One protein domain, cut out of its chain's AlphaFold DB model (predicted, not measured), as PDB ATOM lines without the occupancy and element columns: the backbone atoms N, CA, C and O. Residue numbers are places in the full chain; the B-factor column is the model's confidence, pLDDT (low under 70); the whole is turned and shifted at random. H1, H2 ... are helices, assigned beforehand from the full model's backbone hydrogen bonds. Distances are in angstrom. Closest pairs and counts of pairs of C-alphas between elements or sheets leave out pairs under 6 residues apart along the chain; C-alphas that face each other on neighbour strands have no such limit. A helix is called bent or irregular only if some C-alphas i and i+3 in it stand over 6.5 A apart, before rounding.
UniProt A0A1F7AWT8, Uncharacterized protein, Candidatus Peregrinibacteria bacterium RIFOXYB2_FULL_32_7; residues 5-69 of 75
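AT A GLANCE: This is residues 5 to 69 of the 75 residues of an uncharacterized protein of Candidatus Peregrinibacteria bacterium RIFOXYB2_FULL_32_7 (UniProt A0A1F7AWT8). Three helices, H2, H3 and H4, stand with their centres in a triangle, and the fourth, H1, packs slantwise on the side of H2 away from H4. H2 and the longest helix, H4, run the same way with their last residues together, while H3 runs back against both, and the first part of H4 reaches past its contacts with the other helices. The printed part has 65 residues with four named helices, H1, H2, H3 and H4 along the chain, and no named strand; the class is all helix. The whole is compact, with a radius of gyration of the C-alphas of 10.9 A, and spans 27 by 25 by 17 A.

HOW THE PARTS SIT: H1, residues 5 to 14, touches H2, residues 20 to 28, at a steep tilt of 57 degrees, opposite ways; their closest C-alphas, those of Phe 8 and Ala 27, are 5.0 A apart. H2 and H3, residues 35 to 45, form a helical hairpin: they touch and run opposite ways at a tilt of 36 degrees, only just steep, with the C-alphas of Thr 20 and Leu 45 closest at 7.1 A. H1 and H3 only just touch, with 3 pairs of C-alphas within 8 A, the closest being those of Glu 5 and Trp 41 at 7.1 A. H4, residues 53 to 68, touches H2 with residues 63 to 67 alone, the same way at a shallow tilt of 26 degrees; the C-alphas of Ile 28 and Ser 67 are closest, at 5.2 A. H4 touches H3 with residues 60 to 64 alone, opposite ways at a steep tilt of 58 degrees; the C-alphas of Arg 35 and Tyr 64 are closest, at 6.1 A. H1 and H4 are apart. The helix packing is mostly crossed, with 1 of the 5 touching pairs at a shallow tilt. In H1, H2 and H3 every O i to N i+4 pair is within hydrogen-bond range; in H4, 10 of 12 are.

IN THESE COORDINATES: H1 begins at C-alpha 5, (127.349, 106.098, 167.612), and is 14.3 A long from first to last C-alpha. H2 is 12.5 A long and H3 15.2 A. H4 is 23.7 A long, from C-alpha 53 at (138.555, 90.408, 157.320) to C-alpha 68 at (143.261, 112.787, 163.579). It is irregular, with C-alphas 54 and 57 standing 7.3 A apart.

THE WHOLE: The two C-alphas farthest apart, those of Gln 14 and Asn 54, are 29.8 A from each other. The link from H1 to H2 is tight, with 5 residues between them; those from H2 to H3 and from H3 to H4 are short, with 6 and 7. The printed part has no cut. Its mean pLDDT is 93.5, and no printed residue is under 70.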
ATOM      1  N   GLU A   5     128.661 106.668 167.915       94.56
ATOM      2  CA  GLU A   5     127.349 106.098 167.612       94.56
ATOM      3  C   GLU A   5     126.309 107.141 167.197       94.56
ATOM      4  O   GLU A   5     125.637 106.977 166.183       94.56
ATOM      5  N   ARG A   6     126.175 108.243 167.946       93.06
ATOM      6  CA  ARG A   6     125.169 109.262 167.625       93.06
ATOM      7  C   ARG A   6     125.463 109.930 166.284       93.06
ATOM      8  O   ARG A   6     124.537 110.199 165.527       93.06
ATOM      9  N   ARG A   7     126.738 110.207 165.990       93.38
ATOM     10  CA  ARG A   7     127.159 110.780 164.699       93.38
ATOM     11  C   ARG A   7     126.885 109.806 163.559       93.38
ATOM     12  O   ARG A   7     126.267 110.198 162.578       93.38
ATOM     13  N   PHE A   8     127.272 108.547 163.745       95.25
ATOM     14  CA  PHE A   8     127.043 107.466 162.794       95.25
ATOM     15  C   PHE A   8     125.560 107.329 162.442       95.25
ATOM     16  O   PHE A   8     125.202 107.477 161.280       95.25
ATOM     17  N   ARG A   9     124.685 107.159 163.442       93.88
ATOM     18  CA  ARG A   9     123.240 106.985 163.218       93.88
ATOM     19  C   ARG A   9     122.598 108.192 162.535       93.88
ATOM     20  O   ARG A   9     121.633 108.034 161.800       93.88
ATOM     21  N   ASN A  10     123.104 109.401 162.782       93.81
ATOM     22  CA  ASN A  10     122.614 110.595 162.094       93.81
ATOM     23  C   ASN A  10     123.002 110.594 160.609       93.81
ATOM     24  O   ASN A  10     122.172 110.945 159.780       93.81
ATOM     25  N   ILE A  11     124.232 110.187 160.282       94.12
ATOM     26  CA  ILE A  11     124.720 110.104 158.897       94.12
ATOM     27  C   ILE A  11     124.014 108.971 158.153       94.12
ATOM     28  O   ILE A  11     123.483 109.198 157.074       94.12
ATOM     29  N   GLU A  12     123.927 107.788 158.758       93.75
ATOM     30  CA  GLU A  12     123.254 106.613 158.192       93.75
ATOM     31  C   GLU A  12     121.788 106.911 157.840       93.75
ATOM     32  O   GLU A  12     121.329 106.590 156.747       93.75
ATOM     33  N   LYS A  13     121.065 107.622 158.717       92.50
ATOM     34  CA  LYS A  13     119.688 108.064 158.442       92.50
ATOM     35  C   LYS A  13     119.578 109.057 157.284       92.50
ATOM     36  O   LYS A  13     118.538 109.109 156.638       92.50
ATOM     37  N   GLN A  14     120.599 109.884 157.067       90.25
ATOM     38  CA  GLN A  14     120.610 110.900 156.009       90.25
ATOM     39  C   GLN A  14     121.104 110.347 154.668       90.25
ATOM     40  O   GLN A  14     120.750 110.886 153.624       90.25
ATOM     41  N   GLN A  15     121.920 109.294 154.692       86.56
ATOM     42  CA  GLN A  15     122.598 108.726 153.530       86.56
ATOM     43  C   GLN A  15     122.286 107.235 153.411       86.56
ATOM     44  O   GLN A  15     123.164 106.382 153.510       86.56
ATOM     45  N   MET A  16     121.011 106.921 153.170       81.12
ATOM     46  CA  MET A  16     120.492 105.546 153.167       81.12
ATOM     47  C   MET A  16     121.133 104.626 152.105       81.12
ATOM     48  O   MET A  16     120.952 103.415 152.148       81.12
ATOM     49  N   HIS A  17     121.880 105.187 151.149       89.75
ATOM     50  CA  HIS A  17     122.549 104.453 150.069       89.75
ATOM     51  C   HIS A  17     124.046 104.216 150.310       89.75
ATOM     52  O   HIS A  17     124.718 103.647 149.451       89.75
ATOM     53  N   TRP A  18     124.598 104.694 151.423       92.19
ATOM     54  CA  TRP A  18     126.015 104.523 151.731       92.19
ATOM     55  C   TRP A  18     126.254 103.240 152.516       92.19
ATOM     56  O   TRP A  18     125.419 102.816 153.312       92.19
ATOM     57  N   SER A  19     127.429 102.639 152.315       93.69
ATOM     58  CA  SER A  19     127.860 101.524 153.154       93.69
ATOM     59  C   SER A  19     128.084 101.987 154.592       93.69
ATOM     60  O   SER A  19     128.416 103.151 154.859       93.69
ATOM     61  N   THR A  20     127.951 101.064 155.543       95.12
ATOM     62  CA  THR A  20     128.173 101.367 156.961       95.12
ATOM     63  C   THR A  20     129.621 101.793 157.210       95.12
ATOM     64  O   THR A  20     129.876 102.660 158.047       95.12
ATOM     65  N   TYR A  21     130.574 101.288 156.418       95.81
ATOM     66  CA  TYR A  21     131.956 101.768 156.434       95.81
ATOM     67  C   TYR A  21     132.058 103.269 156.125       95.81
ATOM     68  O   TYR A  21     132.694 104.009 156.879       95.81
ATOM     69  N   VAL A  22     131.417 103.735 155.048       94.88
ATOM     70  CA  VAL A  22     131.472 105.148 154.639       94.88
ATOM     71  C   VAL A  22     130.795 106.033 155.686       94.88
ATOM     72  O   VAL A  22     131.368 107.041 156.105       94.88
ATOM     73  N   CYS A  23     129.627 105.623 156.187       96.19
ATOM     74  CA  CYS A  23     128.938 106.319 157.275       96.19
ATOM     75  C   CYS A  23     129.818 106.441 158.532       96.19
ATOM     76  O   CYS A  23     129.850 107.490 159.180       96.19
ATOM     77  N   PHE A  24     130.567 105.389 158.867       96.50
ATOM     78  CA  PHE A  24     131.481 105.382 160.005       96.50
ATOM     79  C   PHE A  24     132.697 106.287 159.794       96.50
ATOM     80  O   PHE A  24     133.044 107.053 160.694       96.50
ATOM     81  N   ALA A  25     133.308 106.245 158.610       95.81
ATOM     82  CA  ALA A  25     134.432 107.105 158.249       95.81
ATOM     83  C   ALA A  25     134.063 108.593 158.384       95.81
ATOM     84  O   ALA A  25     134.792 109.360 159.016       95.81
ATOM     85  N   GLU A  26     132.886 108.991 157.892       94.81
ATOM     86  CA  GLU A  26     132.384 110.359 158.053       94.81
ATOM     87  C   GLU A  26     132.069 110.713 159.512       94.81
ATOM     88  O   GLU A  26     132.323 111.838 159.949       94.81
ATOM     89  N   ALA A  27     131.572 109.759 160.304       94.62
ATOM     90  CA  ALA A  27     131.246 109.992 161.710       94.62
ATOM     91  C   ALA A  27     132.473 110.337 162.571       94.62
ATOM     92  O   ALA A  27     132.342 111.074 163.557       94.62
ATOM     93  N   ILE A  28     133.650 109.804 162.225       94.56
ATOM     94  CA  ILE A  28     134.883 109.966 163.009       94.56
ATOM     95  C   ILE A  28     135.851 111.008 162.440       94.56
ATOM     96  O   ILE A  28     136.773 111.409 163.156       94.56
ATOM     97  N   ARG A  29     135.655 111.442 161.188       93.19
ATOM     98  CA  ARG A  29     136.549 112.350 160.455       93.19
ATOM     99  C   ARG A  29     136.810 113.645 161.235       93.19
ATOM    100  O   ARG A  29     135.874 114.367 161.598       93.19
ATOM    101  N   GLY A  30     138.086 113.937 161.495       89.75
ATOM    102  CA  GLY A  30     138.532 115.146 162.200       89.75
ATOM    103  C   GLY A  30     137.979 115.316 163.620       89.75
ATOM    104  O   GLY A  30     137.875 116.441 164.105       89.75
ATOM    105  N   GLN A  31     137.542 114.231 164.268       90.06
ATOM    106  CA  GLN A  31     136.988 114.259 165.627       90.06
ATOM    107  C   GLN A  31     137.988 113.853 166.718       90.06
ATOM    108  O   GLN A  31     137.628 113.922 167.893       90.06
ATOM    109  N   GLN A  32     139.208 113.456 166.341       91.31
ATOM    110  CA  GLN A  32     140.306 113.091 167.244       91.31
ATOM    111  C   GLN A  32     139.903 112.004 168.256       91.31
ATOM    112  O   GLN A  32     140.152 112.107 169.459       91.31
ATOM    113  N   PHE A  33     139.208 110.961 167.791       91.56
ATOM    114  CA  PHE A  33     138.824 109.848 168.653       91.56
ATOM    115  C   PHE A  33     140.011 108.930 168.938       91.56
ATOM    116  O   PHE A  33     140.823 108.635 168.064       91.56
ATOM    117  N   SER A  34     140.058 108.390 170.158       92.62
ATOM    118  CA  SER A  34     141.072 107.398 170.514       92.62
ATOM    119  C   SER A  34     140.941 106.131 169.661       92.62
ATOM    120  O   SER A  34     139.833 105.701 169.318       92.62
ATOM    121  N   ARG A  35     142.073 105.466 169.402       93.81
ATOM    122  CA  ARG A  35     142.120 104.194 168.666       93.81
ATOM    123  C   ARG A  35     141.193 103.139 169.275       93.81
ATOM    124  O   ARG A  35     140.474 102.462 168.547       93.81
ATOM    125  N   ASN A  36     141.137 103.047 170.605       94.69
ATOM    126  CA  ASN A  36     140.258 102.107 171.307       94.69
ATOM    127  C   ASN A  36     138.776 102.410 171.057       94.69
ATOM    128  O   ASN A  36     137.996 101.490 170.817       94.69
ATOM    129  N   SER A  37     138.390 103.689 171.062       94.62
ATOM    130  CA  SER A  37     137.017 104.099 170.746       94.62
ATOM    131  C   SER A  37     136.648 103.759 169.302       94.62
ATOM    132  O   SER A  37     135.568 103.224 169.068       94.62
ATOM    133  N   ILE A  38     137.548 104.022 168.350       95.38
ATOM    134  CA  ILE A  38     137.345 103.701 166.930       95.38
ATOM    135  C   ILE A  38     137.177 102.191 166.750       95.38
ATOM    136  O   ILE A  38     136.196 101.767 166.153       95.38
ATOM    137  N   VAL A  39     138.070 101.373 167.315       96.50
ATOM    138  CA  VAL A  39     137.997  99.905 167.215       96.50
ATOM    139  C   VAL A  39     136.705  99.369 167.822       96.50
ATOM    140  O   VAL A  39     136.036  98.541 167.202       96.50
ATOM    141  N   TYR A  40     136.354  99.829 169.028       96.06
ATOM    142  CA  TYR A  40     135.135  99.405 169.704       96.06
ATOM    143  C   TYR A  40     133.919  99.686 168.823       96.06
ATOM    144  O   TYR A  40     133.201  98.755 168.467       96.06
ATOM    145  N   TRP A  41     133.726 100.932 168.391       96.75
ATOM    146  CA  TRP A  41     132.536 101.305 167.630       96.75
ATOM    147  C   TRP A  41     132.532 100.775 166.197       96.75
ATOM    148  O   TRP A  41     131.466 100.411 165.712       96.75
ATOM    149  N   PHE A  42     133.689 100.632 165.548       96.94
ATOM    150  CA  PHE A  42     133.790  99.994 164.233       96.94
ATOM    151  C   PHE A  42     133.222  98.572 164.278       96.94
ATOM    152  O   PHE A  42     132.401  98.199 163.451       96.94
ATOM    153  N   ASN A  43     133.589  97.793 165.300       95.44
ATOM    154  CA  ASN A  43     133.095  96.424 165.459       95.44
ATOM    155  C   ASN A  43     131.589  96.333 165.751       95.44
ATOM    156  O   ASN A  43     131.007  95.279 165.509       95.44
ATOM    157  N   HIS A  44     130.997  97.388 166.317       95.44
ATOM    158  CA  HIS A  44     129.580  97.419 166.688       95.44
ATOM    159  C   HIS A  44     128.685  98.006 165.591       95.44
ATOM    160  O   HIS A  44     127.511  97.661 165.543       95.44
ATOM    161  N   LEU A  45     129.212  98.905 164.754       95.38
ATOM    162  CA  LEU A  45     128.413  99.700 163.815       95.38
ATOM    163  C   LEU A  45     128.683  99.373 162.347       95.38
ATOM    164  O   LEU A  45     127.795  99.579 161.529       95.38
ATOM    165  N   VAL A  46     129.880  98.888 162.000       96.12
ATOM    166  CA  VAL A  46     130.226  98.564 160.610       96.12
ATOM    167  C   VAL A  46     129.903  97.103 160.322       96.12
ATOM    168  O   VAL A  46     130.380  96.194 161.013       96.12
ATOM    169  N   ASP A  47     129.105  96.878 159.282       94.38
ATOM    170  CA  ASP A  47     128.768  95.559 158.768       94.38
ATOM    171  C   ASP A  47     130.046  94.816 158.350       94.38
ATOM    172  O   ASP A  47     130.960  95.359 157.729       94.38
ATOM    173  N   LYS A  48     130.132  93.534 158.707       93.75
ATOM    174  CA  LYS A  48     131.296  92.693 158.401       93.75
ATOM    175  C   LYS A  48     131.404  92.342 156.917       93.75
ATOM    176  O   LYS A  48     132.449  91.840 156.517       93.75
ATOM    177  N   SER A  49     130.342  92.541 156.141       92.69
ATOM    178  CA  SER A  49     130.331  92.382 154.685       92.69
ATOM    179  C   SER A  49     130.918  93.591 153.951       92.69
ATOM    180  O   SER A  49     131.393  93.430 152.829       92.69
ATOM    181  N   ASP A  50     131.001  94.758 154.604       89.62
ATOM    182  CA  ASP A  50     131.578  95.985 154.032       89.62
ATOM    183  C   ASP A  50     133.116  95.979 153.992       89.62
ATOM    184  O   ASP A  50     133.731  96.915 153.476       89.62
ATOM    185  N   TYR A  51     133.768  94.953 154.546       91.25
ATOM    186  CA  TYR A  51     135.222  94.826 154.510       91.25
ATOM    187  C   TYR A  51     135.700  93.375 154.478       91.25
ATOM    188  O   TYR A  51     135.151  92.486 155.130       91.25
ATOM    189  N   ALA A  52     136.816  93.135 153.790       92.69
ATOM    190  CA  ALA A  52     137.508  91.863 153.904       92.69
ATOM    191  C   ALA A  52     138.171  91.757 155.285       92.69
ATOM    192  O   ALA A  52     138.882  92.660 155.731       92.69
ATOM    193  N   ARG A  53     137.987  90.622 155.973       91.75
ATOM    194  CA  ARG A  53     138.555  90.408 157.320       91.75
ATOM    195  C   ARG A  53     140.071  90.614 157.371       91.75
ATOM    196  O   ARG A  53     140.568  91.110 158.381       91.75
ATOM    197  N   ASN A  54     140.772  90.268 156.292       94.88
ATOM    198  CA  ASN A  54     142.224  90.410 156.178       94.88
ATOM    199  C   ASN A  54     142.665  91.884 156.146       94.88
ATOM    200  O   ASN A  54     143.733  92.211 156.660       94.88
ATOM    201  N   ASP A  55     141.805  92.781 155.662       94.44
ATOM    202  CA  ASP A  55     142.109  94.209 155.523       94.44
ATOM    203  C   ASP A  55     141.779  95.005 156.787       94.44
ATOM    204  O   ASP A  55     142.199  96.152 156.939       94.44
ATOM    205  N   LYS A  56     141.068  94.396 157.747       94.62
ATOM    206  CA  LYS A  56     140.569  95.065 158.957       94.62
ATOM    207  C   LYS A  56     141.643  95.871 159.688       94.62
ATOM    208  O   LYS A  56     141.372  96.972 160.162       94.62
ATOM    209  N   LYS A  57     142.860  95.333 159.802       95.44
ATOM    210  CA  LYS A  57     143.967  96.023 160.480       95.44
ATOM    211  C   LYS A  57     144.352  97.315 159.753       95.44
ATOM    212  O   LYS A  57     144.514  98.337 160.413       95.44
ATOM    213  N   ALA A  58     144.475  97.263 158.427       96.44
ATOM    214  CA  ALA A  58     144.801  98.423 157.601       96.44
ATOM    215  C   ALA A  58     143.659  99.451 157.602       96.44
ATOM    216  O   ALA A  58     143.905 100.646 157.740       96.44
ATOM    217  N   ILE A  59     142.409  98.982 157.554       96.69
ATOM    218  CA  ILE A  59     141.212  99.827 157.635       96.69
ATOM    219  C   ILE A  59     141.174 100.604 158.954       96.69
ATOM    220  O   ILE A  59     140.978 101.815 158.952       96.69
ATOM    221  N   LEU A  60     141.396  99.936 160.088       96.50
ATOM    222  CA  LEU A  60     141.402 100.591 161.399       96.50
ATOM    223  C   LEU A  60     142.525 101.627 161.533       96.50
ATOM    224  O   LEU A  60     142.321 102.657 162.172       96.50
ATOM    225  N   GLU A  61     143.686 101.371 160.929       96.00
ATOM    226  CA  GLU A  61     144.786 102.338 160.892       96.00
ATOM    227  C   GLU A  61     144.419 103.573 160.065       96.00
ATOM    228  O   GLU A  61     144.569 104.702 160.525       96.00
ATOM    229  N   HIS A  62     143.841 103.362 158.882       95.44
ATOM    230  CA  HIS A  62     143.347 104.449 158.047       95.44
ATOM    231  C   HIS A  62     142.273 105.284 158.762       95.44
ATOM    232  O   HIS A  62     142.335 106.511 158.749       95.44
ATOM    233  N   LEU A  63     141.318 104.636 159.434       95.44
ATOM    234  CA  LEU A  63     140.262 105.304 160.200       95.44
ATOM    235  C   LEU A  63     140.816 106.122 161.374       95.44
ATOM    236  O   LEU A  63     140.287 107.190 161.680       95.44
ATOM    237  N   TYR A  64     141.886 105.650 162.016       94.56
ATOM    238  CA  TYR A  64     142.572 106.417 163.050       94.56
ATOM    239  C   TYR A  64     143.197 107.694 162.476       94.56
ATOM    240  O   TYR A  64     142.887 108.787 162.950       94.56
ATOM    241  N   ILE A  65     143.963 107.576 161.385       93.56
ATOM    242  CA  ILE A  65     144.546 108.724 160.672       93.56
ATOM    243  C   ILE A  65     143.452 109.705 160.221       93.56
ATOM    244  O   ILE A  65     143.592 110.917 160.375       93.56
ATOM    245  N   LEU A  66     142.328 109.195 159.712       93.62
ATOM    246  CA  LEU A  66     141.186 110.007 159.293       93.62
ATOM    247  C   LEU A  66     140.547 110.773 160.463       93.62
ATOM    248  O   LEU A  66     140.051 111.887 160.279       93.62
ATOM    249  N   SER A  67     140.543 110.191 161.664       92.81
ATOM    250  CA  SER A  67     140.008 110.855 162.852       92.81
ATOM    251  C   SER A  67     140.921 111.969 163.362       92.81
ATOM    252  O   SER A  67     140.420 113.000 163.809       92.81
ATOM    253  N   GLU A  68     142.236 111.788 163.247       89.31
ATOM    254  CA  GLU A  68     143.261 112.787 163.579       89.31
ATOM    255  C   GLU A  68     143.321 113.924 162.542       89.31
ATOM    256  O   GLU A  68     143.612 115.071 162.881       89.31
ATOM    257  N   CYS A  69     143.011 113.630 161.273       81.38
ATOM    258  CA  CYS A  69     143.043 114.605 160.189       81.38
ATOM    259  C   CYS A  69     141.905 115.630 160.328       81.38
ATOM    260  O   CYS A  69     140.760 115.405 159.924       81.38
TER     261      CYS A  69